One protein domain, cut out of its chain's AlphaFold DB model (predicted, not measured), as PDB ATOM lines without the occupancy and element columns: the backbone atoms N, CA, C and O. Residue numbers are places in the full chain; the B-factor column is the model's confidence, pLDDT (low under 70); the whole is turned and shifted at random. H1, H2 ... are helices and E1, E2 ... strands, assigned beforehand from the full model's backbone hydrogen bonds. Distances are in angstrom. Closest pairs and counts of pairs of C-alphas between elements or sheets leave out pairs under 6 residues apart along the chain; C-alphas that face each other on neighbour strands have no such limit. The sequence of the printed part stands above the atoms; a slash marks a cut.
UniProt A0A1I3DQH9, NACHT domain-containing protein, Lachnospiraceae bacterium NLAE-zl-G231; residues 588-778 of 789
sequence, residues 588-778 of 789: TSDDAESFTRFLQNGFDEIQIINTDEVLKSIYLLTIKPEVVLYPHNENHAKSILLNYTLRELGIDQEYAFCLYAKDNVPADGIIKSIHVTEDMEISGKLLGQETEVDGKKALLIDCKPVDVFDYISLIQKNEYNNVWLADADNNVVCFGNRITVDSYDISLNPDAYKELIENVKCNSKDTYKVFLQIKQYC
ATOM      1  N   THR A 588     235.033 312.610 189.225       91.62
ATOM      2  CA  THR A 588     235.721 311.631 190.078       91.62
ATOM      3  C   THR A 588     235.038 310.257 190.031       91.62
ATOM      4  O   THR A 588     234.169 309.984 189.192       91.62
ATOM      5  N   SER A 589     235.477 309.334 190.892       87.75
ATOM      6  CA  SER A 589     234.803 308.048 191.093       87.75
ATOM      7  C   SER A 589     233.473 308.174 191.836       87.75
ATOM      8  O   SER A 589     232.658 307.263 191.717       87.75
ATOM      9  N   ASP A 590     233.259 309.264 192.577       91.19
ATOM     10  CA  ASP A 590     232.047 309.503 193.357       91.19
ATOM     11  C   ASP A 590     231.082 310.447 192.625       91.19
ATOM     12  O   ASP A 590     231.461 311.502 192.115       91.19
ATOM     13  N   ASP A 591     229.813 310.050 192.533       88.44
ATOM     14  CA  ASP A 591     228.790 310.776 191.775       88.44
ATOM     15  C   ASP A 591     228.334 312.056 192.480       88.44
ATOM     16  O   ASP A 591     228.003 313.023 191.794       88.44
ATOM     17  N   ALA A 592     228.325 312.062 193.816       87.50
ATOM     18  CA  ALA A 592     227.976 313.234 194.612       87.50
ATOM     19  C   ALA A 592     229.065 314.305 194.495       87.50
ATOM     20  O   ALA A 592     228.792 315.420 194.055       87.50
ATOM     21  N   GLU A 593     230.318 313.931 194.764       92.00
ATOM     22  CA  GLU A 593     231.478 314.808 194.607       92.00
ATOM     23  C   GLU A 593     231.595 315.354 193.178       92.00
ATOM     24  O   GLU A 593     231.843 316.543 192.982       92.00
ATOM     25  N   SER A 594     231.368 314.508 192.167       95.19
ATOM     26  CA  SER A 594     231.397 314.945 190.767       95.19
ATOM     27  C   SER A 594     230.342 316.013 190.467       95.19
ATOM     28  O   SER A 594     230.603 316.927 189.690       95.19
ATOM     29  N   PHE A 595     229.144 315.905 191.052       95.25
ATOM     30  CA  PHE A 595     228.084 316.891 190.844       95.25
ATOM     31  C   PHE A 595     228.398 318.212 191.560       95.25
ATOM     32  O   PHE A 595     228.232 319.272 190.965       95.25
ATOM     33  N   THR A 596     228.964 318.161 192.771       94.50
ATOM     34  CA  THR A 596     229.504 319.351 193.451       94.50
ATOM     35  C   THR A 596     230.559 320.051 192.594       94.50
ATOM     36  O   THR A 596     230.453 321.247 192.333       94.50
ATOM     37  N   ARG A 597     231.538 319.301 192.073       95.06
ATOM     38  CA  ARG A 597     232.590 319.843 191.202       95.06
ATOM     39  C   ARG A 597     232.053 320.372 189.878       95.06
ATOM     40  O   ARG A 597     232.630 321.309 189.333       95.06
ATOM     41  N   PHE A 598     230.978 319.790 189.353       96.06
ATOM     42  CA  PHE A 598     230.302 320.300 188.162       96.06
ATOM     43  C   PHE A 598     229.713 321.689 188.414       96.06
ATOM     44  O   PHE A 598     229.892 322.567 187.578       96.06
ATOM     45  N   LEU A 599     229.094 321.913 189.575       94.75
ATOM     46  CA  LEU A 599     228.603 323.239 189.948       94.75
ATOM     47  C   LEU A 599     229.762 324.232 190.173       94.75
ATOM     48  O   LEU A 599     229.718 325.342 189.658       94.75
ATOM     49  N   GLN A 600     230.838 323.807 190.846       91.88
ATOM     50  CA  GLN A 600     232.017 324.646 191.131       91.88
ATOM     51  C   GLN A 600     232.794 325.074 189.873       91.88
ATOM     52  O   GLN A 600     233.224 326.217 189.738       91.88
ATOM     53  N   ASN A 601     233.027 324.139 188.950       91.06
ATOM     54  CA  ASN A 601     233.862 324.376 187.768       91.06
ATOM     55  C   ASN A 601     233.039 324.742 186.526       91.06
ATOM     56  O   ASN A 601     233.603 325.205 185.539       91.06
ATOM     57  N   GLY A 602     231.723 324.522 186.553       92.94
ATOM     58  CA  GLY A 602     230.827 324.809 185.436       92.94
ATOM     59  C   GLY A 602     230.263 326.225 185.434       92.94
ATOM     60  O   GLY A 602     229.957 326.724 184.356       92.94
ATOM     61  N   PHE A 603     230.159 326.878 186.595       94.62
ATOM     62  CA  PHE A 603     229.454 328.154 186.768       94.62
ATOM     63  C   PHE A 603     230.259 329.103 187.663       94.62
ATOM     64  O   PHE A 603     231.073 328.633 188.458       94.62
ATOM     65  N   ASP A 604     230.078 330.414 187.502       92.44
ATOM     66  CA  ASP A 604     230.629 331.423 188.425       92.44
ATOM     67  C   ASP A 604     229.693 331.599 189.625       92.44
ATOM     68  O   ASP A 604     230.112 331.484 190.772       92.44
ATOM     69  N   GLU A 605     228.402 331.743 189.345       93.50
ATOM     70  CA  GLU A 605     227.308 331.808 190.311       93.50
ATOM     71  C   GLU A 605     226.236 330.785 189.916       93.50
ATOM     72  O   GLU A 605     226.012 330.540 188.727       93.50
ATOM     73  N   ILE A 606     225.563 330.193 190.907       95.06
ATOM     74  CA  ILE A 606     224.389 329.349 190.685       95.06
ATOM     75  C   ILE A 606     223.138 329.931 191.347       95.06
ATOM     76  O   ILE A 606     223.120 330.275 192.526       95.06
ATOM     77  N   GLN A 607     222.053 329.974 190.579       95.38
ATOM     78  CA  GLN A 607     220.716 330.347 191.014       95.38
ATOM     79  C   GLN A 607     219.833 329.106 191.097       95.38
ATOM     80  O   GLN A 607     219.616 328.397 190.109       95.38
ATOM     81  N   ILE A 608     219.304 328.863 192.292       95.19
ATOM     82  CA  ILE A 608     218.525 327.681 192.644       95.19
ATOM     83  C   ILE A 608     217.116 328.115 193.031       95.19
ATOM     84  O   ILE A 608     216.924 328.923 193.940       95.19
ATOM     85  N   ILE A 609     216.111 327.538 192.378       95.19
ATOM     86  CA  ILE A 609     214.706 327.723 192.747       95.19
ATOM     87  C   ILE A 609     214.343 326.719 193.832       95.19
ATOM     88  O   ILE A 609     214.174 325.528 193.570       95.19
ATOM     89  N   ASN A 610     214.226 327.203 195.063       93.12
ATOM     90  CA  ASN A 610     213.886 326.399 196.224       93.12
ATOM     91  C   ASN A 610     212.403 326.557 196.578       93.12
ATOM     92  O   ASN A 610     211.947 327.658 196.880       93.12
ATOM     93  N   THR A 611     211.647 325.460 196.537       92.19
ATOM     94  CA  THR A 611     210.187 325.470 196.725       92.19
ATOM     95  C   THR A 611     209.779 324.805 198.036       92.19
ATOM     96  O   THR A 611     210.225 323.698 198.324       92.19
ATOM     97  N   ASP A 612     208.857 325.417 198.777       91.12
ATOM     98  CA  ASP A 612     208.197 324.801 199.930       91.12
ATOM     99  C   ASP A 612     207.169 323.757 199.462       91.12
ATOM    100  O   ASP A 612     206.107 324.084 198.919       91.12
ATOM    101  N   GLU A 613     207.474 322.474 199.657       89.00
ATOM    102  CA  GLU A 613     206.617 321.379 199.197       89.00
ATOM    103  C   GLU A 613     205.320 321.232 199.994       89.00
ATOM    104  O   GLU A 613     204.309 320.822 199.414       89.00
ATOM    105  N   VAL A 614     205.302 321.564 201.289       88.06
ATOM    106  CA  VAL A 614     204.082 321.466 202.109       88.06
ATOM    107  C   VAL A 614     203.106 322.538 201.675       88.06
ATOM    108  O   VAL A 614     201.957 322.229 201.346       88.06
ATOM    109  N   LEU A 615     203.575 323.784 201.621       88.88
ATOM    110  CA  LEU A 615     202.756 324.917 201.222       88.88
ATOM    111  C   LEU A 615     202.240 324.727 199.799       88.88
ATOM    112  O   LEU A 615     201.038 324.840 199.551       88.88
ATOM    113  N   LYS A 616     203.116 324.329 198.872       89.88
ATOM    114  CA  LYS A 616     202.699 323.999 197.510       89.88
ATOM    115  C   LYS A 616     201.625 322.910 197.497       89.88
ATOM    116  O   LYS A 616     200.611 323.077 196.828       89.88
ATOM    117  N   SER A 617     201.800 321.820 198.246       89.12
ATOM    118  CA  SER A 617     200.822 320.724 198.295       89.12
ATOM    119  C   SER A 617     199.444 321.179 198.792       89.12
ATOM    120  O   SER A 617     198.428 320.756 198.238       89.12
ATOM    121  N   ILE A 618     199.390 322.084 199.776       89.88
ATOM    122  CA  ILE A 618     198.137 322.685 200.271       89.88
ATOM    123  C   ILE A 618     197.407 323.430 199.145       89.88
ATOM    124  O   ILE A 618     196.208 323.222 198.922       89.88
ATOM    125  N   TYR A 619     198.122 324.262 198.387       90.50
ATOM    126  CA  TYR A 619     197.519 325.031 197.296       90.50
ATOM    127  C   TYR A 619     197.185 324.166 196.078       90.50
ATOM    128  O   TYR A 619     196.171 324.412 195.433       90.50
ATOM    129  N   LEU A 620     197.929 323.090 195.807       91.00
ATOM    130  CA  LEU A 620     197.557 322.118 194.771       91.00
ATOM    131  C   LEU A 620     196.225 321.420 195.082       91.00
ATOM    132  O   LEU A 620     195.413 321.236 194.178       91.00
ATOM    133  N   LEU A 621     195.962 321.076 196.347       91.62
ATOM    134  CA  LEU A 621     194.680 320.490 196.765       91.62
ATOM    135  C   LEU A 621     193.516 321.485 196.687       91.62
ATOM    136  O   LEU A 621     192.378 321.080 196.430       91.62
ATOM    137  N   THR A 622     193.809 322.767 196.899       88.81
ATOM    138  CA  THR A 622     192.829 323.860 196.884       88.81
ATOM    139  C   THR A 622     192.457 324.247 195.454       88.81
ATOM    140  O   THR A 622     191.284 324.247 195.088       88.81
ATOM    141  N   ILE A 623     193.465 324.515 194.623       89.31
ATOM    142  CA  ILE A 623     193.316 325.014 193.252       89.31
ATOM    143  C   ILE A 623     192.949 323.880 192.291       89.31
ATOM    144  O   ILE A 623     192.185 324.105 191.350       89.31
ATOM    145  N   LYS A 624     193.481 322.670 192.538       91.94
ATOM    146  CA  LYS A 624     193.413 321.486 191.663       91.94
ATOM    147  C   LYS A 624     193.825 321.798 190.218       91.94
ATOM    148  O   LYS A 624     193.034 321.564 189.304       91.94
ATOM    149  N   PRO A 625     195.028 322.364 190.000       92.44
ATOM    150  CA  PRO A 625     195.489 322.670 188.657       92.44
ATOM    151  C   PRO A 625     195.828 321.378 187.905       92.44
ATOM    152  O   PRO A 625     196.303 320.403 188.490       92.44
ATOM    153  N   GLU A 626     195.618 321.384 186.596       93.94
ATOM    154  CA  GLU A 626     196.044 320.316 185.690       93.94
ATOM    155  C   GLU A 626     197.536 320.425 185.346       93.94
ATOM    156  O   GLU A 626     198.176 319.419 185.037       93.94
ATOM    157  N   VAL A 627     198.095 321.638 185.400       92.69
ATOM    158  CA  VAL A 627     199.499 321.934 185.077       92.69
ATOM    159  C   VAL A 627     200.108 322.834 186.153       92.69
ATOM    160  O   VAL A 627     199.462 323.756 186.644       92.69
ATOM    161  N   VAL A 628     201.369 322.594 186.518       91.25
ATOM    162  CA  VAL A 628     202.145 323.498 187.379       91.25
ATOM    163  C   VAL A 628     203.348 323.984 186.590       91.25
ATOM    164  O   VAL A 628     204.119 323.165 186.091       91.25
ATOM    165  N   LEU A 629     203.497 325.299 186.480       91.00
ATOM    166  CA  LEU A 629     204.635 325.939 185.833       91.00
ATOM    167  C   LEU A 629     205.586 326.474 186.900       91.00
ATOM    168  O   LEU A 629     205.139 327.072 187.879       91.00
ATOM    169  N   TYR A 630     206.882 326.251 186.698       89.19
ATOM    170  CA  TYR A 630     207.936 326.740 187.580       89.19
ATOM    171  C   TYR A 630     208.763 327.819 186.876       89.19
ATOM    172  O   TYR A 630     208.824 327.827 185.642       89.19
ATOM    173  N   PRO A 631     209.436 328.697 187.639       89.25
ATOM    174  CA  PRO A 631     210.379 329.648 187.074       89.25
ATOM    175  C   PRO A 631     211.538 328.923 186.388       89.25
ATOM    176  O   PRO A 631     212.135 328.012 186.963       89.25
ATOM    177  N   HIS A 632     211.879 329.362 185.178       87.25
ATOM    178  CA  HIS A 632     213.049 328.897 184.441       87.25
ATOM    179  C   HIS A 632     214.229 329.836 184.696       87.25
ATOM    180  O   HIS A 632     214.480 330.759 183.928       87.25
ATOM    181  N   ASN A 633     214.935 329.619 185.805       90.44
ATOM    182  CA  ASN A 633     216.168 330.344 186.093       90.44
ATOM    183  C   ASN A 633     217.349 329.680 185.387       90.44
ATOM    184  O   ASN A 633     217.700 328.536 185.677       90.44
ATOM    185  N   GLU A 634     217.939 330.414 184.449       93.19
ATOM    186  CA  GLU A 634     219.010 329.934 183.587       93.19
ATOM    187  C   GLU A 634     220.376 330.109 184.253       93.19
ATOM    188  O   GLU A 634     220.773 331.222 184.589       93.19
ATOM    189  N   ASN A 635     221.111 329.008 184.407       95.31
ATOM    190  CA  ASN A 635     222.527 329.031 184.754       95.31
ATOM    191  C   ASN A 635     223.331 328.662 183.507       95.31
ATOM    192  O   ASN A 635     223.134 327.583 182.943       95.31
ATOM    193  N   HIS A 636     224.230 329.545 183.082       93.94
ATOM    194  CA  HIS A 636     225.027 329.380 181.866       93.94
ATOM    195  C   HIS A 636     226.463 328.988 182.198       93.94
ATOM    196  O   HIS A 636     227.015 329.406 183.213       93.94
ATOM    197  N   ALA A 637     227.073 328.172 181.341       94.44
ATOM    198  CA  ALA A 637     228.438 327.706 181.549       94.44
ATOM    199  C   ALA A 637     229.444 328.872 181.579       94.44
ATOM    200  O   ALA A 637     229.483 329.677 180.649       94.44
ATOM    201  N   LYS A 638     230.320 328.909 182.592       93.69
ATOM    202  CA  LYS A 638     231.399 329.909 182.684       93.69
ATOM    203  C   LYS A 638     232.565 329.649 181.737       93.69
ATOM    204  O   LYS A 638     233.292 330.568 181.379       93.69
ATOM    205  N   SER A 639     232.767 328.389 181.347       93.12
ATOM    206  CA  SER A 639     233.925 327.952 180.567       93.12
ATOM    207  C   SER A 639     233.539 327.548 179.157       93.12
ATOM    208  O   SER A 639     232.715 326.648 178.966       93.12
ATOM    209  N   ILE A 640     234.285 328.069 178.183       95.62
ATOM    210  CA  ILE A 640     234.203 327.660 176.783       95.62
ATOM    211  C   ILE A 640     234.413 326.150 176.591       95.62
ATOM    212  O   ILE A 640     233.863 325.575 175.653       95.62
ATOM    213  N   LEU A 641     235.157 325.468 177.472       96.81
ATOM    214  CA  LEU A 641     235.361 324.016 177.391       96.81
ATOM    215  C   LEU A 641     234.088 323.230 177.716       96.81
ATOM    216  O   LEU A 641     233.848 322.177 177.113       96.81
ATOM    217  N   LEU A 642     233.251 323.737 178.626       96.75
ATOM    218  CA  LEU A 642     231.944 323.145 178.895       96.75
ATOM    219  C   LEU A 642     231.004 323.378 177.708       96.75
ATOM    220  O   LEU A 642     230.408 322.410 177.234       96.75
ATOM    221  N   ASN A 643     230.958 324.597 177.154       97.25
ATOM    222  CA  ASN A 643     230.185 324.883 175.936       97.25
ATOM    223  C   ASN A 643     230.630 323.986 174.761       97.25
ATOM    224  O   ASN A 643     229.800 323.385 174.078       97.25
ATOM    225  N   TYR A 644     231.943 323.821 174.558       97.38
ATOM    226  CA  TYR A 644     232.495 322.950 173.514       97.38
ATOM    227  C   TYR A 644     232.095 321.486 173.736       97.38
ATOM    228  O   TYR A 644     231.746 320.780 172.789       97.38
ATOM    229  N   THR A 645     232.109 321.020 174.989       97.25
ATOM    230  CA  THR A 645     231.703 319.651 175.340       97.25
ATOM    231  C   THR A 645     230.215 319.411 175.074       97.25
ATOM    232  O   THR A 645     229.855 318.349 174.568       97.25
ATOM    233  N   LEU A 646     229.350 320.385 175.371       97.25
ATOM    234  CA  LEU A 646     227.920 320.318 175.050       97.25
ATOM    235  C   LEU A 646     227.696 320.207 173.540       97.25
ATOM    236  O   LEU A 646     226.972 319.316 173.090       97.25
ATOM    237  N   ARG A 647     228.409 321.024 172.758       96.38
ATOM    238  CA  ARG A 647     228.357 320.980 171.294       96.38
ATOM    239  C   ARG A 647     228.784 319.617 170.737       96.38
ATOM    240  O   ARG A 647     228.121 319.083 169.854       96.38
ATOM    241  N   GLU A 648     229.845 319.012 171.280       94.88
ATOM    242  CA  GLU A 648     230.290 317.658 170.891       94.88
ATOM    243  C   GLU A 648     229.246 316.571 171.195       94.88
ATOM    244  O   GLU A 648     229.215 315.534 170.531       94.88
ATOM    245  N   LEU A 649     228.380 316.802 172.181       96.31
ATOM    246  CA  LEU A 649     227.270 315.916 172.527       96.31
ATOM    247  C   LEU A 649     226.007 316.162 171.687       96.31
ATOM    248  O   LEU A 649     225.027 315.434 171.857       96.31
ATOM    249  N   GLY A 650     226.011 317.159 170.796       96.56
ATOM    250  CA  GLY A 650     224.823 317.591 170.055       96.56
ATOM    251  C   GLY A 650     223.784 318.297 170.932       96.56
ATOM    252  O   GLY A 650     222.606 318.328 170.581       96.56
ATOM    253  N   ILE A 651     224.208 318.813 172.086       96.62
ATOM    254  CA  ILE A 651     223.409 319.668 172.966       96.62
ATOM    255  C   ILE A 651     223.697 321.118 172.571       96.62
ATOM    256  O   ILE A 651     224.800 321.423 172.112       96.62
ATOM    257  N   ASP A 652     222.712 322.002 172.737       94.62
ATOM    258  CA  ASP A 652     222.930 323.437 172.564       94.62
ATOM    259  C   ASP A 652     224.153 323.884 173.383       94.62
ATOM    260  O   ASP A 652     224.294 323.554 174.562       94.62
ATOM    261  N   GLN A 653     225.076 324.591 172.736       92.94
ATOM    262  CA  GLN A 653     226.302 325.063 173.366       92.94
ATOM    263  C   GLN A 653     226.016 326.106 174.456       92.94
ATOM    264  O   GLN A 653     226.811 326.221 175.383       92.94
ATOM    265  N   GLU A 654     224.884 326.811 174.378       92.56
ATOM    266  CA  GLU A 654     224.388 327.774 175.372       92.56
ATOM    267  C   GLU A 654     223.245 327.174 176.213       92.56
ATOM    268  O   GLU A 654     222.342 327.873 176.667       92.56
ATOM    269  N   TYR A 655     223.259 325.851 176.414       94.88
ATOM    270  CA  TYR A 655     222.255 325.170 177.228       94.88
ATOM    271  C   TYR A 655     222.122 325.804 178.621       94.88
ATOM    272  O   TYR A 655     223.058 325.785 179.424       94.88
ATOM    273  N   ALA A 656     220.918 326.288 178.918       94.12
ATOM    274  CA  ALA A 656     220.562 326.851 180.209       94.12
ATOM    275  C   ALA A 656     220.284 325.747 181.242       94.12
ATOM    276  O   ALA A 656     219.279 325.031 181.178       94.12
ATOM    277  N   PHE A 657     221.151 325.631 182.245       96.06
ATOM    278  CA  PHE A 657     220.981 324.682 183.338       96.06
ATOM    279  C   PHE A 657     220.015 325.244 184.382       96.06
ATOM    280  O   PHE A 657     220.327 326.194 185.093       96.06
ATOM    281  N   CYS A 658     218.835 324.643 184.508       95.56
ATOM    282  CA  CYS A 658     217.883 325.003 185.560       95.56
ATOM    283  C   CYS A 658     218.148 324.165 186.820       95.56
ATOM    284  O   CYS A 658     218.237 322.931 186.742       95.56
ATOM    285  N   LEU A 659     218.253 324.823 187.976       96.25
ATOM    286  CA  LEU A 659     218.509 324.183 189.266       96.25
ATOM    287  C   LEU A 659     217.322 324.388 190.210       96.25
ATOM    288  O   LEU A 659     216.864 325.509 190.424       96.25
ATOM    289  N   TYR A 660     216.848 323.294 190.796       94.69
ATOM    290  CA  TYR A 660     215.691 323.265 191.682       94.69
ATOM    291  C   TYR A 660     216.029 322.551 192.976       94.69
ATOM    292  O   TYR A 660     216.664 321.502 192.946       94.69
ATOM    293  N   ALA A 661     215.528 323.071 194.087       92.88
ATOM    294  CA  ALA A 661     215.580 322.437 195.393       92.88
ATOM    295  C   ALA A 661     214.189 322.437 196.037       92.88
ATOM    296  O   ALA A 661     213.263 323.120 195.585       92.88
ATOM    297  N   LYS A 662     214.026 321.613 197.067       90.31
ATOM    298  CA  LYS A 662     212.764 321.454 197.783       90.31
ATOM    299  C   LYS A 662     212.971 321.527 199.279       90.31
ATOM    300  O   LYS A 662     213.746 320.743 199.829       90.31
ATOM    301  N   ASP A 663     212.169 322.371 199.901       84.88
ATOM    302  CA  ASP A 663     212.050 322.514 201.337       84.88
ATOM    303  C   ASP A 663     210.782 321.884 201.876       84.88
ATOM    304  O   ASP A 663     209.803 321.638 201.168       84.88
ATOM    305  N   ASN A 664     210.826 321.632 203.178       75.00
ATOM    306  CA  ASN A 664     209.739 321.084 203.961       75.00
ATOM    307  C   ASN A 664     209.244 319.724 203.449       75.00
ATOM    308  O   ASN A 664     208.079 319.378 203.593       75.00
ATOM    309  N   VAL A 665     210.122 318.900 202.876       72.06
ATOM    310  CA  VAL A 665     209.729 317.580 202.362       72.06
ATOM    311  C   VAL A 665     209.370 316.650 203.535       72.06
ATOM    312  O   VAL A 665     210.228 316.414 204.390       72.06
ATOM    313  N   PRO A 666     208.148 316.080 203.594       62.78
ATOM    314  CA  PRO A 666     207.792 315.113 204.627       62.78
ATOM    315  C   PRO A 666     208.510 313.784 204.362       62.78
ATOM    316  O   PRO A 666     208.177 313.076 203.411       62.78
ATOM    317  N   ALA A 667     209.488 313.426 205.195       58.25
ATOM    318  CA  ALA A 667     210.175 312.136 205.130       58.25
ATOM    319  C   ALA A 667     210.377 311.577 206.545       58.25
ATOM    320  O   ALA A 667     210.862 312.279 207.428       58.25
ATOM    321  N   ASP A 668     209.970 310.325 206.776       52.78
ATOM    322  CA  ASP A 668     210.139 309.608 208.054       52.78
ATOM    323  C   ASP A 668     209.628 310.361 209.304       52.78
ATOM    324  O   ASP A 668     210.164 310.228 210.401       52.78
ATOM    325  N   GLY A 669     208.568 311.166 209.151       53.50
ATOM    326  CA  GLY A 669     207.959 311.928 210.248       53.50
ATOM    327  C   GLY A 669     208.703 313.208 210.652       53.50
ATOM    328  O   GLY A 669     208.317 313.829 211.640       53.50
ATOM    329  N   ILE A 670     209.728 313.625 209.898       57.38
ATOM    330  CA  ILE A 670     210.485 314.868 210.112       57.38
ATOM    331  C   ILE A 670     210.369 315.752 208.861       57.38
ATOM    332  O   ILE A 670     210.414 315.269 207.729       57.38
ATOM    333  N   ILE A 671     210.206 317.060 209.071       64.00
ATOM    334  CA  ILE A 671     210.248 318.072 208.011       64.00
ATOM    335  C   ILE A 671     211.716 318.457 207.805       64.00
ATOM    336  O   ILE A 671     212.345 318.972 208.728       64.00
ATOM    337  N   LYS A 672     212.274 318.186 206.620       62.78
ATOM    338  CA  LYS A 672     213.623 318.646 206.258       62.78
ATOM    339  C   LYS A 672     213.546 320.022 205.603       62.78
ATOM    340  O   LYS A 672     212.869 320.168 204.588       62.78
ATOM    341  N   SER A 673     214.246 320.999 206.172       65.81
ATOM    342  CA  SER A 673     214.428 322.342 205.615       65.81
ATOM    343  C   SER A 673     215.896 322.556 205.260       65.81
ATOM    344  O   SER A 673     216.764 322.261 206.083       65.81
ATOM    345  N   ILE A 674     216.172 323.101 204.081       69.12
ATOM    346  CA  ILE A 674     217.497 323.552 203.668       69.12
ATOM    347  C   ILE A 674     217.943 324.650 204.627       69.12
ATOM    348  O   ILE A 674     217.261 325.657 204.829       69.12
ATOM    349  N   HIS A 675     219.106 324.446 205.233       69.31
ATOM    350  CA  HIS A 675     219.735 325.467 206.048       69.31
ATOM    351  C   HIS A 675     220.400 326.501 205.134       69.31
ATOM    352  O   HIS A 675     221.354 326.181 204.429       69.31
ATOM    353  N   VAL A 676     219.877 327.728 205.130       67.19
ATOM    354  CA  VAL A 676     220.495 328.866 204.436       67.19
ATOM    355  C   VAL A 676     221.635 329.382 205.318       67.19
ATOM    356  O   VAL A 676     221.384 329.839 206.433       67.19
ATOM    357  N   THR A 677     222.878 329.248 204.854       68.25
ATOM    358  CA  THR A 677     224.080 329.745 205.548       68.25
ATOM    359  C   THR A 677     224.273 331.249 205.313       68.25
ATOM    360  O   THR A 677     223.622 331.817 204.440       68.25
ATOM    361  N   GLU A 678     225.161 331.909 206.070       68.31
ATOM    362  CA  GLU A 678     225.445 333.354 205.904       68.31
ATOM    363  C   GLU A 678     225.942 333.712 204.491       68.31
ATOM    364  O   GLU A 678     225.659 334.801 204.002       68.31
ATOM    365  N   ASP A 679     226.608 332.768 203.823       77.62
ATOM    366  CA  ASP A 679     227.178 332.920 202.477       77.62
ATOM    367  C   ASP A 679     226.156 332.682 201.337       77.62
ATOM    368  O   ASP A 679     226.502 332.719 200.160       77.62
ATOM    369  N   MET A 680     224.885 332.397 201.654       86.31
ATOM    370  CA  MET A 680     223.819 332.218 200.661       86.31
ATOM    371  C   MET A 680     222.914 333.449 200.604       86.31
ATOM    372  O   MET A 680     222.342 333.860 201.615       86.31
ATOM    373  N   GLU A 681     222.678 333.979 199.404       90.00
ATOM    374  CA  GLU A 681     221.769 335.110 199.221       90.00
ATOM    375  C   GLU A 681     220.364 334.638 198.822       90.00
ATOM    376  O   GLU A 681     220.173 333.915 197.842       90.00
ATOM    377  N   ILE A 682     219.340 335.105 199.542       91.75
ATOM    378  CA  ILE A 682     217.959 335.035 199.052       91.75
ATOM    379  C   ILE A 682     217.764 336.179 198.054       91.75
ATOM    380  O   ILE A 682     217.389 337.284 198.430       91.75
ATOM    381  N   SER A 683     217.999 335.900 196.774       93.00
ATOM    382  CA  SER A 683     217.927 336.888 195.688       93.00
ATOM    383  C   SER A 683     216.526 337.018 195.075       93.00
ATOM    384  O   SER A 683     216.301 337.794 194.139       93.00
ATOM    385  N   GLY A 684     215.558 336.229 195.547       94.75
ATOM    386  CA  GLY A 684     214.177 336.306 195.083       94.75
ATOM    387  C   GLY A 684     213.189 335.475 195.892       94.75
ATOM    388  O   GLY A 684     213.560 334.615 196.693       94.75
ATOM    389  N   LYS A 685     211.905 335.736 195.658       95.88
ATOM    390  CA  LYS A 685     210.759 335.107 196.316       95.88
ATOM    391  C   LYS A 685     209.814 334.508 195.283       95.88
ATOM    392  O   LYS A 685     209.590 335.100 194.223       95.88
ATOM    393  N   LEU A 686     209.266 333.339 195.602       95.50
ATOM    394  CA  LEU A 686     208.350 332.617 194.724       95.50
ATOM    395  C   LEU A 686     206.898 332.979 195.019       95.50
ATOM    396  O   LEU A 686     206.452 332.910 196.161       95.50
ATOM    397  N   LEU A 687     206.160 333.309 193.969       94.50
ATOM    398  CA  LEU A 687     204.782 333.782 194.000       94.50
ATOM    399  C   LEU A 687     203.919 332.898 193.114       94.50
ATOM    400  O   LEU A 687     204.331 332.553 192.012       94.50
ATOM    401  N   GLY A 688     202.724 332.539 193.569       93.56
ATOM    402  CA  GLY A 688     201.801 331.724 192.785       93.56
ATOM    403  C   GLY A 688     200.642 332.543 192.233       93.56
ATOM    404  O   GLY A 688     200.130 333.422 192.924       93.56
ATOM    405  N   GLN A 689     200.195 332.219 191.026       93.06
ATOM    406  CA  GLN A 689     198.938 332.707 190.458       93.06
ATOM    407  C   GLN A 689     198.202 331.592 189.711       93.06
ATOM    408  O   GLN A 689     198.820 330.706 189.114       93.06
ATOM    409  N   GLU A 690     196.871 331.633 189.744       92.56
ATOM    410  CA  GLU A 690     196.046 330.780 188.888       92.56
ATOM    411  C   GLU A 690     196.042 331.348 187.467       92.56
ATOM    412  O   GLU A 690     195.806 332.535 187.260       92.56
ATOM    413  N   THR A 691     196.308 330.500 186.481       91.75
ATOM    414  CA  THR A 691     196.294 330.868 185.063       91.75
ATOM    415  C   THR A 691     195.719 329.728 184.221       91.75
ATOM    416  O   THR A 691     195.314 328.690 184.749       91.75
ATOM    417  N   GLU A 692     195.666 329.911 182.909       91.38
ATOM    418  CA  GLU A 692     195.203 328.911 181.951       91.38
ATOM    419  C   GLU A 692     196.241 328.745 180.838       91.38
ATOM    420  O   GLU A 692     196.728 329.725 180.277       91.38
ATOM    421  N   VAL A 693     196.596 327.496 180.528       88.88
ATOM    422  CA  VAL A 693     197.543 327.148 179.459       88.88
ATOM    423  C   VAL A 693     196.887 326.096 178.582       88.88
ATOM    424  O   VAL A 693     196.523 325.029 179.070       88.88
ATOM    425  N   ASP A 694     196.707 326.396 177.297       90.56
ATOM    426  CA  ASP A 694     196.065 325.504 176.320       90.56
ATOM    427  C   ASP A 694     194.703 324.944 176.776       90.56
ATOM    428  O   ASP A 694     194.406 323.759 176.598       90.56
ATOM    429  N   GLY A 695     193.864 325.779 177.397       88.56
ATOM    430  CA  GLY A 695     192.545 325.356 177.877       88.56
ATOM    431  C   GLY A 695     192.552 324.638 179.230       88.56
ATOM    432  O   GLY A 695     191.501 324.183 179.680       88.56
ATOM    433  N   LYS A 696     193.723 324.476 179.859       92.25
ATOM    434  CA  LYS A 696     193.894 323.744 181.117       92.25
ATOM    435  C   LYS A 696     194.182 324.683 182.265       92.25
ATOM    436  O   LYS A 696     195.025 325.576 182.156       92.25
ATOM    437  N   LYS A 697     193.548 324.418 183.405       92.69
ATOM    438  CA  LYS A 697     193.798 325.178 184.632       92.69
ATOM    439  C   LYS A 697     195.239 324.961 185.094       92.69
ATOM    440  O   LYS A 697     195.656 323.818 185.286       92.69
ATOM    441  N   ALA A 698     195.985 326.033 185.325       93.12
ATOM    442  CA  ALA A 698     197.387 325.970 185.709       93.12
ATOM    443  C   ALA A 698     197.690 326.791 186.970       93.12
ATOM    444  O   ALA A 698     197.098 327.842 187.208       93.12
ATOM    445  N   LEU A 699     198.639 326.308 187.771       94.19
ATOM    446  CA  LEU A 699     199.293 327.093 188.817       94.19
ATOM    447  C   LEU A 699     200.644 327.558 188.275       94.19
ATOM    448  O   LEU A 699     201.540 326.738 188.068       94.19
ATOM    449  N   LEU A 700     200.783 328.858 188.044       93.62
ATOM    450  CA  LEU A 700     202.049 329.465 187.653       93.62
ATOM    451  C   LEU A 700     202.774 329.945 188.904       93.62
ATOM    452  O   LEU A 700     202.308 330.867 189.571       93.62
ATOM    453  N   ILE A 701     203.904 329.313 189.206       94.25
ATOM    454  CA  ILE A 701     204.863 329.805 190.187       94.25
ATOM    455  C   ILE A 701     205.867 330.674 189.432       94.25
ATOM    456  O   ILE A 701     206.559 330.202 188.533       94.25
ATOM    457  N   ASP A 702     205.925 331.947 189.794       93.62
ATOM    458  CA  ASP A 702     206.848 332.945 189.262       93.62
ATOM    459  C   ASP A 702     207.877 333.315 190.342       93.62
ATOM    460  O   ASP A 702     207.631 333.144 191.536       93.62
ATOM    461  N   CYS A 703     209.039 333.818 189.936       94.81
ATOM    462  CA  CYS A 703     210.078 334.297 190.838       94.81
ATOM    463  C   CYS A 703     210.277 335.796 190.637       94.81
ATOM    464  O   CYS A 703     210.552 336.255 189.527       94.81
ATOM    465  N   LYS A 704     210.190 336.572 191.721       95.06
ATOM    466  CA  LYS A 704     210.484 338.009 191.705       95.06
ATOM    467  C   LYS A 704     211.667 338.340 192.610       95.06
ATOM    468  O   LYS A 704     211.824 337.679 193.637       95.06
ATOM    469  N   PRO A 705     212.496 339.338 192.252       95.56
ATOM    470  CA  PRO A 705     213.448 339.934 193.184       95.56
ATOM    471  C   PRO A 705     212.773 340.319 194.509       95.56
ATOM    472  O   PRO A 705     211.569 340.589 194.535       95.56
ATOM    473  N   VAL A 706     213.528 340.299 195.608       95.00
ATOM    474  CA  VAL A 706     212.979 340.475 196.967       95.00
ATOM    475  C   VAL A 706     212.254 341.812 197.127       95.00
ATOM    476  O   VAL A 706     211.131 341.844 197.619       95.00
ATOM    477  N   ASP A 707     212.839 342.897 196.633       95.25
ATOM    478  CA  ASP A 707     212.258 344.242 196.651       95.25
ATOM    479  C   ASP A 707     210.932 344.326 195.873       95.25
ATOM    480  O   ASP A 707     209.963 344.938 196.327       95.25
ATOM    481  N   VAL A 708     210.857 343.654 194.722       95.00
ATOM    482  CA  VAL A 708     209.633 343.561 193.918       95.00
ATOM    483  C   VAL A 708     208.563 342.749 194.648       95.00
ATOM    484  O   VAL A 708     207.393 343.131 194.638       95.00
ATOM    485  N   PHE A 709     208.940 341.649 195.301       94.50
ATOM    486  CA  PHE A 709     208.019 340.867 196.127       94.50
ATOM    487  C   PHE A 709     207.472 341.684 197.303       94.50
ATOM    488  O   PHE A 709     206.266 341.650 197.556       94.50
ATOM    489  N   ASP A 710     208.326 342.437 197.997       93.56
ATOM    490  CA  ASP A 710     207.927 343.272 199.132       93.56
ATOM    491  C   ASP A 710     206.949 344.367 198.690       93.56
ATOM    492  O   ASP A 710     205.936 344.613 199.349       93.56
ATOM    493  N   TYR A 711     207.195 344.969 197.523       92.94
ATOM    494  CA  TYR A 711     206.279 345.925 196.909       92.94
ATOM    495  C   TYR A 711     204.924 345.294 196.550       92.94
ATOM    496  O   TYR A 711     203.877 345.843 196.901       92.94
ATOM    497  N   ILE A 712     204.922 344.122 195.903       92.12
ATOM    498  CA  ILE A 712     203.692 343.377 195.580       92.12
ATOM    499  C   ILE A 712     202.920 343.036 196.861       92.12
ATOM    500  O   ILE A 712     201.704 343.221 196.921       92.12
ATOM    501  N   SER A 713     203.627 342.600 197.903       90.56
ATOM    502  CA  SER A 713     203.051 342.247 199.202       90.56
ATOM    503  C   SER A 713     202.424 343.450 199.903       90.56
ATOM    504  O   SER A 713     201.337 343.341 200.470       90.56
ATOM    505  N   LEU A 714     203.070 344.617 199.827       90.75
ATOM    506  CA  LEU A 714     202.537 345.865 200.365       90.75
ATOM    507  C   LEU A 714     201.254 346.294 199.642       90.75
ATOM    508  O   LEU A 714     200.305 346.721 200.301       90.75
ATOM    509  N   ILE A 715     201.211 346.177 198.310       89.38
ATOM    510  CA  ILE A 715     200.003 346.490 197.535       89.38
ATOM    511  C   ILE A 715     198.880 345.536 197.913       89.38
ATOM    512  O   ILE A 715     197.823 346.018 198.298       89.38
ATOM    513  N   GLN A 716     199.112 344.220 197.876       88.94
ATOM    514  CA  GLN A 716     198.089 343.216 198.195       88.94
ATOM    515  C   GLN A 716     197.435 343.482 199.553       88.94
ATOM    516  O   GLN A 716     196.222 343.352 199.711       88.94
ATOM    517  N   LYS A 717     198.245 343.879 200.538       86.06
ATOM    518  CA  LYS A 717     197.788 344.146 201.898       86.06
ATOM    519  C   LYS A 717     196.913 345.398 202.009       86.06
ATOM    520  O   LYS A 717     196.020 345.430 202.853       86.06
ATOM    521  N   ASN A 718     197.172 346.416 201.188       83.75
ATOM    522  CA  ASN A 718     196.462 347.699 201.220       83.75
ATOM    523  C   ASN A 718     195.294 347.772 200.220       83.75
ATOM    524  O   ASN A 718     194.318 348.477 200.471       83.75
ATOM    525  N   GLU A 719     195.376 347.042 199.110       79.62
ATOM    526  CA  GLU A 719     194.406 347.003 198.020       79.62
ATOM    527  C   GLU A 719     194.168 345.545 197.602       79.62
ATOM    528  O   GLU A 719     195.107 344.804 197.318       79.62
ATOM    529  N   TYR A 720     192.903 345.117 197.549       68.62
ATOM    530  CA  TYR A 720     192.573 343.744 197.159       68.62
ATOM    531  C   TYR A 720     192.913 343.515 195.681       68.62
ATOM    532  O   TYR A 720     192.257 344.064 194.792       68.62
ATOM    533  N   ASN A 721     193.937 342.702 195.424       66.50
ATOM    534  CA  ASN A 721     194.411 342.365 194.088       66.50
ATOM    535  C   ASN A 721     194.294 340.843 193.868       66.50
ATOM    536  O   ASN A 721     194.780 340.046 194.660       66.50
ATOM    537  N   ASN A 722     193.605 340.428 192.800       69.25
ATOM    538  CA  ASN A 722     193.323 339.013 192.506       69.25
ATOM    539  C   ASN A 722     194.376 338.342 191.616       69.25
ATOM    540  O   ASN A 722     194.164 337.221 191.162       69.25
ATOM    541  N   VAL A 723     195.475 339.034 191.308       83.12
ATOM    542  CA  VAL A 723     196.512 338.486 190.428       83.12
ATOM    543  C   VAL A 723     197.327 337.410 191.144       83.12
ATOM    544  O   VAL A 723     197.568 336.356 190.571       83.12
ATOM    545  N   TRP A 724     197.721 337.636 192.398       90.94
ATOM    546  CA  TRP A 724     198.563 336.709 193.155       90.94
ATOM    547  C   TRP A 724     197.761 335.955 194.212       90.94
ATOM    548  O   TRP A 724     196.815 336.485 194.791       90.94
ATOM    549  N   LEU A 725     198.160 334.715 194.494       91.38
ATOM    550  CA  LEU A 725     197.583 333.929 195.577       91.38
ATOM    551  C   LEU A 725     197.897 334.588 196.921       91.38
ATOM    552  O   LEU A 725     199.060 334.856 197.234       91.38
ATOM    553  N   ALA A 726     196.854 334.806 197.717       90.94
ATOM    554  CA  ALA A 726     196.937 335.370 199.054       90.94
ATOM    555  C   ALA A 726     196.357 334.401 200.096       90.94
ATOM    556  O   ALA A 726     195.469 333.601 199.790       90.94
ATOM    557  N   ASP A 727     196.882 334.460 201.318       89.44
ATOM    558  CA  ASP A 727     196.391 333.686 202.456       89.44
ATOM    559  C   ASP A 727     195.095 334.280 203.052       89.44
ATOM    560  O   ASP A 727     194.524 335.248 202.546       89.44
ATOM    561  N   ALA A 728     194.606 333.685 204.146       86.50
ATOM    562  CA  ALA A 728     193.385 334.135 204.820       86.50
ATOM    563  C   ALA A 728     193.488 335.557 205.409       86.50
ATOM    564  O   ALA A 728     192.460 336.211 205.589       86.50
ATOM    565  N   ASP A 729     194.705 336.036 205.670       87.94
ATOM    566  CA  ASP A 729     195.002 337.378 206.174       87.94
ATOM    567  C   ASP A 729     195.329 338.362 205.029       87.94
ATOM    568  O   ASP A 729     195.754 339.493 205.274       87.94
ATOM    569  N   ASN A 730     195.101 337.946 203.774       87.94
ATOM    570  CA  ASN A 730     195.388 338.688 202.548       87.94
ATOM    571  C   ASN A 730     196.881 339.048 202.375       87.94
ATOM    572  O   ASN A 730     197.218 340.034 201.719       87.94
ATOM    573  N   ASN A 731     197.795 338.254 202.945       90.38
ATOM    574  CA  ASN A 731     199.219 338.345 202.623       90.38
ATOM    575  C   ASN A 731     199.529 337.473 201.408       90.38
ATOM    576  O   ASN A 731     198.972 336.389 201.246       90.38
ATOM    577  N   VAL A 732     200.454 337.923 200.566       93.06
ATOM    578  CA  VAL A 732     200.858 337.167 199.381       93.06
ATOM    579  C   VAL A 732     201.576 335.876 199.786       93.06
ATOM    580  O   VAL A 732     202.479 335.881 200.623       93.06
ATOM    581  N   VAL A 733     201.181 334.760 199.176       93.31
ATOM    582  CA  VAL A 733     201.714 333.433 199.488       93.31
ATOM    583  C   VAL A 733     203.103 333.276 198.880       93.31
ATOM    584  O   VAL A 733     203.268 333.247 197.660       93.31
ATOM    585  N   CYS A 734     204.104 333.125 199.745       93.19
ATOM    586  CA  CYS A 734     205.482 332.865 199.355       93.19
ATOM    587  C   CYS A 734     205.725 331.355 199.220       93.19
ATOM    588  O   CYS A 734     205.928 330.667 200.214       93.19
ATOM    589  N   PHE A 735     205.750 330.838 197.990       93.50
ATOM    590  CA  PHE A 735     205.951 329.410 197.697       93.50
ATOM    591  C   PHE A 735     207.395 328.922 197.892       93.50
ATOM    592  O   PHE A 735     207.678 327.745 197.678       93.50
ATOM    593  N   GLY A 736     208.314 329.810 198.269       93.31
ATOM    594  CA  GLY A 736     209.730 329.512 198.437       93.31
ATOM    595  C   GLY A 736     210.611 330.684 198.016       93.31
ATOM    596  O   GLY A 736     210.153 331.825 197.941       93.31
ATOM    597  N   ASN A 737     211.879 330.405 197.730       93.38
ATOM    598  CA  ASN A 737     212.896 331.420 197.473       93.38
ATOM    599  C   ASN A 737     213.751 331.059 196.253       93.38
ATOM    600  O   ASN A 737     213.948 329.883 195.946       93.38
ATOM    601  N   ARG A 738     214.336 332.071 195.615       95.06
ATOM    602  CA  ARG A 738     215.528 331.884 194.789       95.06
ATOM    603  C   ARG A 738     216.754 332.089 195.665       95.06
ATOM    604  O   ARG A 738     216.888 333.139 196.288       95.06
ATOM    605  N   ILE A 739     217.604 331.072 195.707       93.69
ATOM    606  CA  ILE A 739     218.879 331.093 196.415       93.69
ATOM    607  C   ILE A 739     219.971 331.310 195.377       93.69
ATOM    608  O   ILE A 739     220.042 330.569 194.398       93.69
ATOM    609  N   THR A 740     220.795 332.321 195.598       94.31
ATOM    610  CA  THR A 740     221.997 332.597 194.823       94.31
ATOM    611  C   THR A 740     223.212 332.173 195.643       94.31
ATOM    612  O   THR A 740     223.289 332.475 196.834       94.31
ATOM    613  N   VAL A 741     224.129 331.438 195.015       93.00
ATOM    614  CA  VAL A 741     225.362 330.948 195.644       93.00
ATOM    615  C   VAL A 741     226.536 331.191 194.703       93.00
ATOM    616  O   VAL A 741     226.500 330.742 193.553       93.00
ATOM    617  N   ASP A 742     227.586 331.848 195.190       92.75
ATOM    618  CA  ASP A 742     228.853 331.937 194.467       92.75
ATOM    619  C   ASP A 742     229.545 330.562 194.482       92.75
ATOM    620  O   ASP A 742     229.678 329.893 195.514       92.75
ATOM    621  N   SER A 743     229.980 330.097 193.314       90.19
ATOM    622  CA  SER A 743     230.664 328.807 193.173       90.19
ATOM    623  C   SER A 743     231.975 328.730 193.975       90.19
ATOM    624  O   SER A 743     232.419 327.632 194.352       90.19
ATOM    625  N   TYR A 744     232.590 329.878 194.270       89.62
ATOM    626  CA  TYR A 744     233.769 330.001 195.114       89.62
ATOM    627  C   TYR A 744     233.477 329.615 196.568       89.62
ATOM    628  O   TYR A 744     234.266 328.879 197.165       89.62
ATOM    629  N   ASP A 745     232.316 329.980 197.113       90.69
ATOM    630  CA  ASP A 745     231.946 329.648 198.496       90.69
ATOM    631  C   ASP A 745     231.714 328.144 198.673       90.69
ATOM    632  O   ASP A 745     232.157 327.533 199.653       90.69
ATOM    633  N   ILE A 746     231.136 327.501 197.652       88.44
ATOM    634  CA  ILE A 746     231.032 326.035 197.577       88.44
ATOM    635  C   ILE A 746     232.427 325.397 197.568       88.44
ATOM    636  O   ILE A 746     232.613 324.290 198.074       88.44
ATOM    637  N   SER A 747     233.416 326.062 196.970       85.88
ATOM    638  CA  SER A 747     234.800 325.579 196.908       85.88
ATOM    639  C   SER A 747     235.541 325.753 198.237       85.88
ATOM    640  O   SER A 747     236.336 324.886 198.600       85.88
ATOM    641  N   LEU A 748     235.259 326.827 198.983       87.69
ATOM    642  CA  LEU A 748     235.838 327.086 200.303       87.69
ATOM    643  C   LEU A 748     235.321 326.126 201.377       87.69
ATOM    644  O   LEU A 748     236.105 325.669 202.212       87.69
ATOM    645  N   ASN A 749     234.022 325.807 201.363       85.94
ATOM    646  CA  ASN A 749     233.410 324.946 202.375       85.94
ATOM    647  C   ASN A 749     232.427 323.911 201.786       85.94
ATOM    648  O   ASN A 749     231.226 323.984 202.048       85.94
ATOM    649  N   PRO A 750     232.903 322.899 201.032       84.69
ATOM    650  CA  PRO A 750     232.030 321.944 200.342       84.69
ATOM    651  C   PRO A 750     231.055 321.190 201.261       84.69
ATOM    652  O   PRO A 750     229.946 320.849 200.844       84.69
ATOM    653  N   ASP A 751     231.453 320.926 202.509       85.38
ATOM    654  CA  ASP A 751     230.634 320.186 203.472       85.38
ATOM    655  C   ASP A 751     229.391 320.974 203.909       85.38
ATOM    656  O   ASP A 751     228.331 320.369 204.087       85.38
ATOM    657  N   ALA A 752     229.479 322.308 204.009       85.69
ATOM    658  CA  ALA A 752     228.334 323.160 204.343       85.69
ATOM    659  C   ALA A 752     227.235 323.122 203.266       85.69
ATOM    660  O   ALA A 752     226.050 323.203 203.582       85.69
ATOM    661  N   TYR A 753     227.613 322.921 202.002       88.06
ATOM    662  CA  TYR A 753     226.688 322.893 200.863       88.06
ATOM    663  C   TYR A 753     226.205 321.488 200.496       88.06
ATOM    664  O   TYR A 753     225.359 321.331 199.615       88.06
ATOM    665  N   LYS A 754     226.716 320.443 201.153       87.00
ATOM    666  CA  LYS A 754     226.472 319.046 200.771       87.00
ATOM    667  C   LYS A 754     224.989 318.670 200.750       87.00
ATOM    668  O   LYS A 754     224.542 317.997 199.822       87.00
ATOM    669  N   GLU A 755     224.228 319.101 201.756       86.88
ATOM    670  CA  GLU A 755     222.789 318.826 201.827       86.88
ATOM    671  C   GLU A 755     222.018 319.557 200.720       86.88
ATOM    672  O   GLU A 755     221.186 318.944 200.048       86.88
ATOM    673  N   LEU A 756     222.349 320.829 200.472       88.56
ATOM    674  CA  LEU A 756     221.762 321.613 199.386       88.56
ATOM    675  C   LEU A 756     222.053 320.974 198.024       88.56
ATOM    676  O   LEU A 756     221.141 320.802 197.221       88.56
ATOM    677  N   ILE A 757     223.297 320.576 197.763       91.25
ATOM    678  CA  ILE A 757     223.698 320.012 196.469       91.25
ATOM    679  C   ILE A 757     223.032 318.657 196.216       91.25
ATOM    680  O   ILE A 757     222.555 318.417 195.105       91.25
ATOM    681  N   GLU A 758     222.933 317.781 197.222       89.69
ATOM    682  CA  GLU A 758     222.174 316.532 197.073       89.69
ATOM    683  C   GLU A 758     220.681 316.801 196.839       89.69
ATOM    684  O   GLU A 758     220.060 316.146 195.999       89.69
ATOM    685  N   ASN A 759     220.110 317.815 197.495       90.88
ATOM    686  CA  ASN A 759     218.738 318.243 197.234       90.88
ATOM    687  C   ASN A 759     218.567 318.726 195.780       90.88
ATOM    688  O   ASN A 759     217.667 318.262 195.073       90.88
ATOM    689  N   VAL A 760     219.480 319.574 195.295       93.44
ATOM    690  CA  VAL A 760     219.486 320.086 193.917       93.44
ATOM    691  C   VAL A 760     219.597 318.953 192.903       93.44
ATOM    692  O   VAL A 760     218.820 318.884 191.948       93.44
ATOM    693  N   LYS A 761     220.522 318.022 193.134       93.44
ATOM    694  CA  LYS A 761     220.746 316.838 192.301       93.44
ATOM    695  C   LYS A 761     219.487 315.985 192.157       93.44
ATOM    696  O   LYS A 761     219.162 315.553 191.052       93.44
ATOM    697  N   CYS A 762     218.757 315.754 193.249       91.00
ATOM    698  CA  CYS A 762     217.529 314.957 193.228       91.00
ATOM    699  C   CYS A 762     216.361 315.649 192.506       91.00
ATOM    700  O   CYS A 762     215.479 314.963 191.984       91.00
ATOM    701  N   ASN A 763     216.351 316.983 192.470       92.38
ATOM    702  CA  ASN A 763     215.219 317.771 191.983       92.38
ATOM    703  C   ASN A 763     215.434 318.399 190.597       92.38
ATOM    704  O   ASN A 763     214.462 318.760 189.938       92.38
ATOM    705  N   SER A 764     216.670 318.425 190.095       94.62
ATOM    706  CA  SER A 764     217.042 319.021 188.803       94.62
ATOM    707  C   SER A 764     217.275 317.952 187.731       94.62
ATOM    708  O   SER A 764     218.393 317.763 187.251       94.62
ATOM    709  N   LYS A 765     216.226 317.202 187.367       93.62
ATOM    710  CA  LYS A 765     216.339 315.997 186.516       93.62
ATOM    711  C   LYS A 765     217.008 316.243 185.161       93.62
ATOM    712  O   LYS A 765     217.840 315.432 184.757       93.62
ATOM    713  N   ASP A 766     216.656 317.327 184.474       94.31
ATOM    714  CA  ASP A 766     217.189 317.625 183.139       94.31
ATOM    715  C   ASP A 766     218.668 318.016 183.204       94.31
ATOM    716  O   ASP A 766     219.498 317.411 182.522       94.31
ATOM    717  N   THR A 767     219.024 318.908 184.130       95.88
ATOM    718  CA  THR A 767     220.419 319.252 184.439       95.88
ATOM    719  C   THR A 767     221.235 318.015 184.817       95.88
ATOM    720  O   THR A 767     222.315 317.785 184.270       95.88
ATOM    721  N   TYR A 768     220.710 317.158 185.697       96.00
ATOM    722  CA  TYR A 768     221.406 315.940 186.110       96.00
ATOM    723  C   TYR A 768     221.566 314.938 184.954       96.00
ATOM    724  O   TYR A 768     222.586 314.257 184.847       96.00
ATOM    725  N   LYS A 769     220.596 314.871 184.034       96.69
ATOM    726  CA  LYS A 769     220.695 314.055 182.817       96.69
ATOM    727  C   LYS A 769     221.824 314.538 181.905       96.69
ATOM    728  O   LYS A 769     222.605 313.702 181.447       96.69
ATOM    729  N   VAL A 770     221.942 315.847 181.673       97.25
ATOM    730  CA  VAL A 770     223.046 316.430 180.884       97.25
ATOM    731  C   VAL A 770     224.391 316.173 181.568       97.25
ATOM    732  O   VAL A 770     225.323 315.685 180.928       97.25
ATOM    733  N   PHE A 771     224.478 316.364 182.888       97.38
ATOM    734  CA  PHE A 771     225.653 315.997 183.687       97.38
ATOM    735  C   PHE A 771     226.068 314.526 183.480       97.38
ATOM    736  O   PHE A 771     227.234 314.221 183.227       97.38
ATOM    737  N   LEU A 772     225.120 313.582 183.499       96.38
ATOM    738  CA  LEU A 772     225.423 312.170 183.245       96.38
ATOM    739  C   LEU A 772     225.887 311.902 181.803       96.38
ATOM    740  O   LEU A 772     226.743 311.037 181.601       96.38
ATOM    741  N   GLN A 773     225.367 312.623 180.804       97.44
ATOM    742  CA  GLN A 773     225.836 312.521 179.414       97.44
ATOM    743  C   GLN A 773     227.291 312.985 179.285       97.44
ATOM    744  O   GLN A 773     228.121 312.268 178.720       97.44
ATOM    745  N   ILE A 774     227.639 314.114 179.907       97.31
ATOM    746  CA  ILE A 774     229.018 314.613 179.956       97.31
ATOM    747  C   ILE A 774     229.927 313.616 180.700       97.31
ATOM    748  O   ILE A 774     231.028 313.308 180.235       97.31
ATOM    749  N   LYS A 775     229.462 313.011 181.802       96.62
ATOM    750  CA  LYS A 775     230.203 311.948 182.509       96.62
ATOM    751  C   LYS A 775     230.512 310.754 181.610       96.62
ATOM    752  O   LYS A 775     231.604 310.178 181.672       96.62
ATOM    753  N   GLN A 776     229.542 310.336 180.798       96.25
ATOM    754  CA  GLN A 776     229.730 309.246 179.843       96.25
ATOM    755  C   GLN A 776     230.756 309.621 178.771       96.25
ATOM    756  O   GLN A 776     231.624 308.800 178.474       96.25
ATOM    757  N   TYR A 777     230.724 310.855 178.270       96.38
ATOM    758  CA  TYR A 777     231.726 311.369 177.338       96.38
ATOM    759  C   TYR A 777     233.133 311.391 177.947       96.38
ATOM    760  O   TYR A 777     234.068 310.851 177.359       96.38
ATOM    761  N   CYS A 778     233.285 311.859 179.190       96.31
ATOM    762  CA  CYS A 778     234.552 311.781 179.927       96.31
ATOM    763  C   CYS A 778     235.079 310.332 180.005       96.31
ATOM    764  O   CYS A 778     236.249 310.061 179.726       96.31
TER     765      CYS A 778
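What this domain is: This is residues 588 to 778 of the 789 residues of the protein "NACHT domain-containing protein" of Lachnospiraceae bacterium NLAE-zl-G231 (UniProt A0A1I3DQH9). A strongly twisted six-stranded sheet, curled like part of a barrel, has H2 over one face and H4 over the other. At one end of the whole, H1, H3, H5, H6 and H7 form a loose cluster, with H6 on the edge strand E3. The printed part has 191 residues, with seven named helices and eight named strands in the order H1 E1 H2 E2 H3 E3 E4 E5 E6 E7 H4 E8 H5 H6 H7. The large sheet, E2 E7 E6 E8 E1 E3, is mixed, and E4 and E5 form a small antiparallel hairpin. The class is mixed, helices and strands; the whole is compact, with a radius of gyration of the C-alphas of 18.1 A and spans of 54 by 39 by 35 A.

How they stand to each other: H1, residues 591 to 602, touches H5, residues 743 to 748, with residues 599 to 601 alone; the closest C-alphas, of Gln 600 and Ser 743, are 4.8 A apart. With residues 592 to 596 alone it touches H6, residues 754 to 763, about perpendicular at 88 degrees; the closest C-alphas, of Thr 596 and Ile 757, are 6.6 A apart. E1, residues 605 to 612, is antiparallel to E8, residues 734 to 742 (N 608 to O 739, 2.8 A), and parallel to E3, residues 659 to 663 (N 609 to O 659, 2.9 A). H2, residues 613 to 623, is over E7, residues 696 to 704, at a height over the sheet of 8.4 A. E2, residues 627 to 629, is parallel to E7, with N 629 and O 699 2.9 A apart. H3, residues 640 to 648, is not on the sheet; it is close but not clearly touching H7, residues 765 to 778, with the closest C-alphas, of Thr 645 and Ile 774, 7.3 A apart. E3 runs on into E4, residues 665 to 667, which forms a hairpin with E5, residues 670 to 672 (N 670 to O 667, 3.0 A). E6, residues 681 to 693, bends by 73 degrees at residue 690; it forms a hairpin with E7 (N 687 to O 702, 2.8 A) and is antiparallel to E8 (N 686 to O 736, 2.9 A). H4, residues 706 to 718, is over E6 at a height over the sheet of 10.8 A, with the closest C-alphas, of Gly 684 and Val 706, 4.7 A apart. E7, H4 and E8 make a split strand-helix-strand unit, two strands running the same way with E6 between them, and its crossover is right-handed. H6 is over E3 and stands up from the sheet at 66 degrees; the closest C-alphas, of Ala 661 and Val 760, are 4.8 A apart. There are three layers, helices on both faces of a sheet: H4 and H6 on one face, H2 on the other. In H1 to H7 every O i to N i+4 pair is within hydrogen-bond range.

Where its parts are: H1 begins at C-alpha 591 (228.790, 310.776, 191.775). From first to last C-alpha, E1 measures 22.5 A, E6 32.3 A, E7 24.3 A, H4 18.5 A, E8 23.9 A and H7 19.8 A. H7 ends at C-alpha 778 (234.552, 311.781, 179.927).

The domain as a whole: The two C-alphas farthest apart, of Ser 589 and Glu 719, are 56.5 A apart. The printed part has no cut. The link from H4 to E8, residues 719 to 733, is long. The mean pLDDT of the printed part is 89.7; residues 666 to 678 and 720 to 722 are under 70.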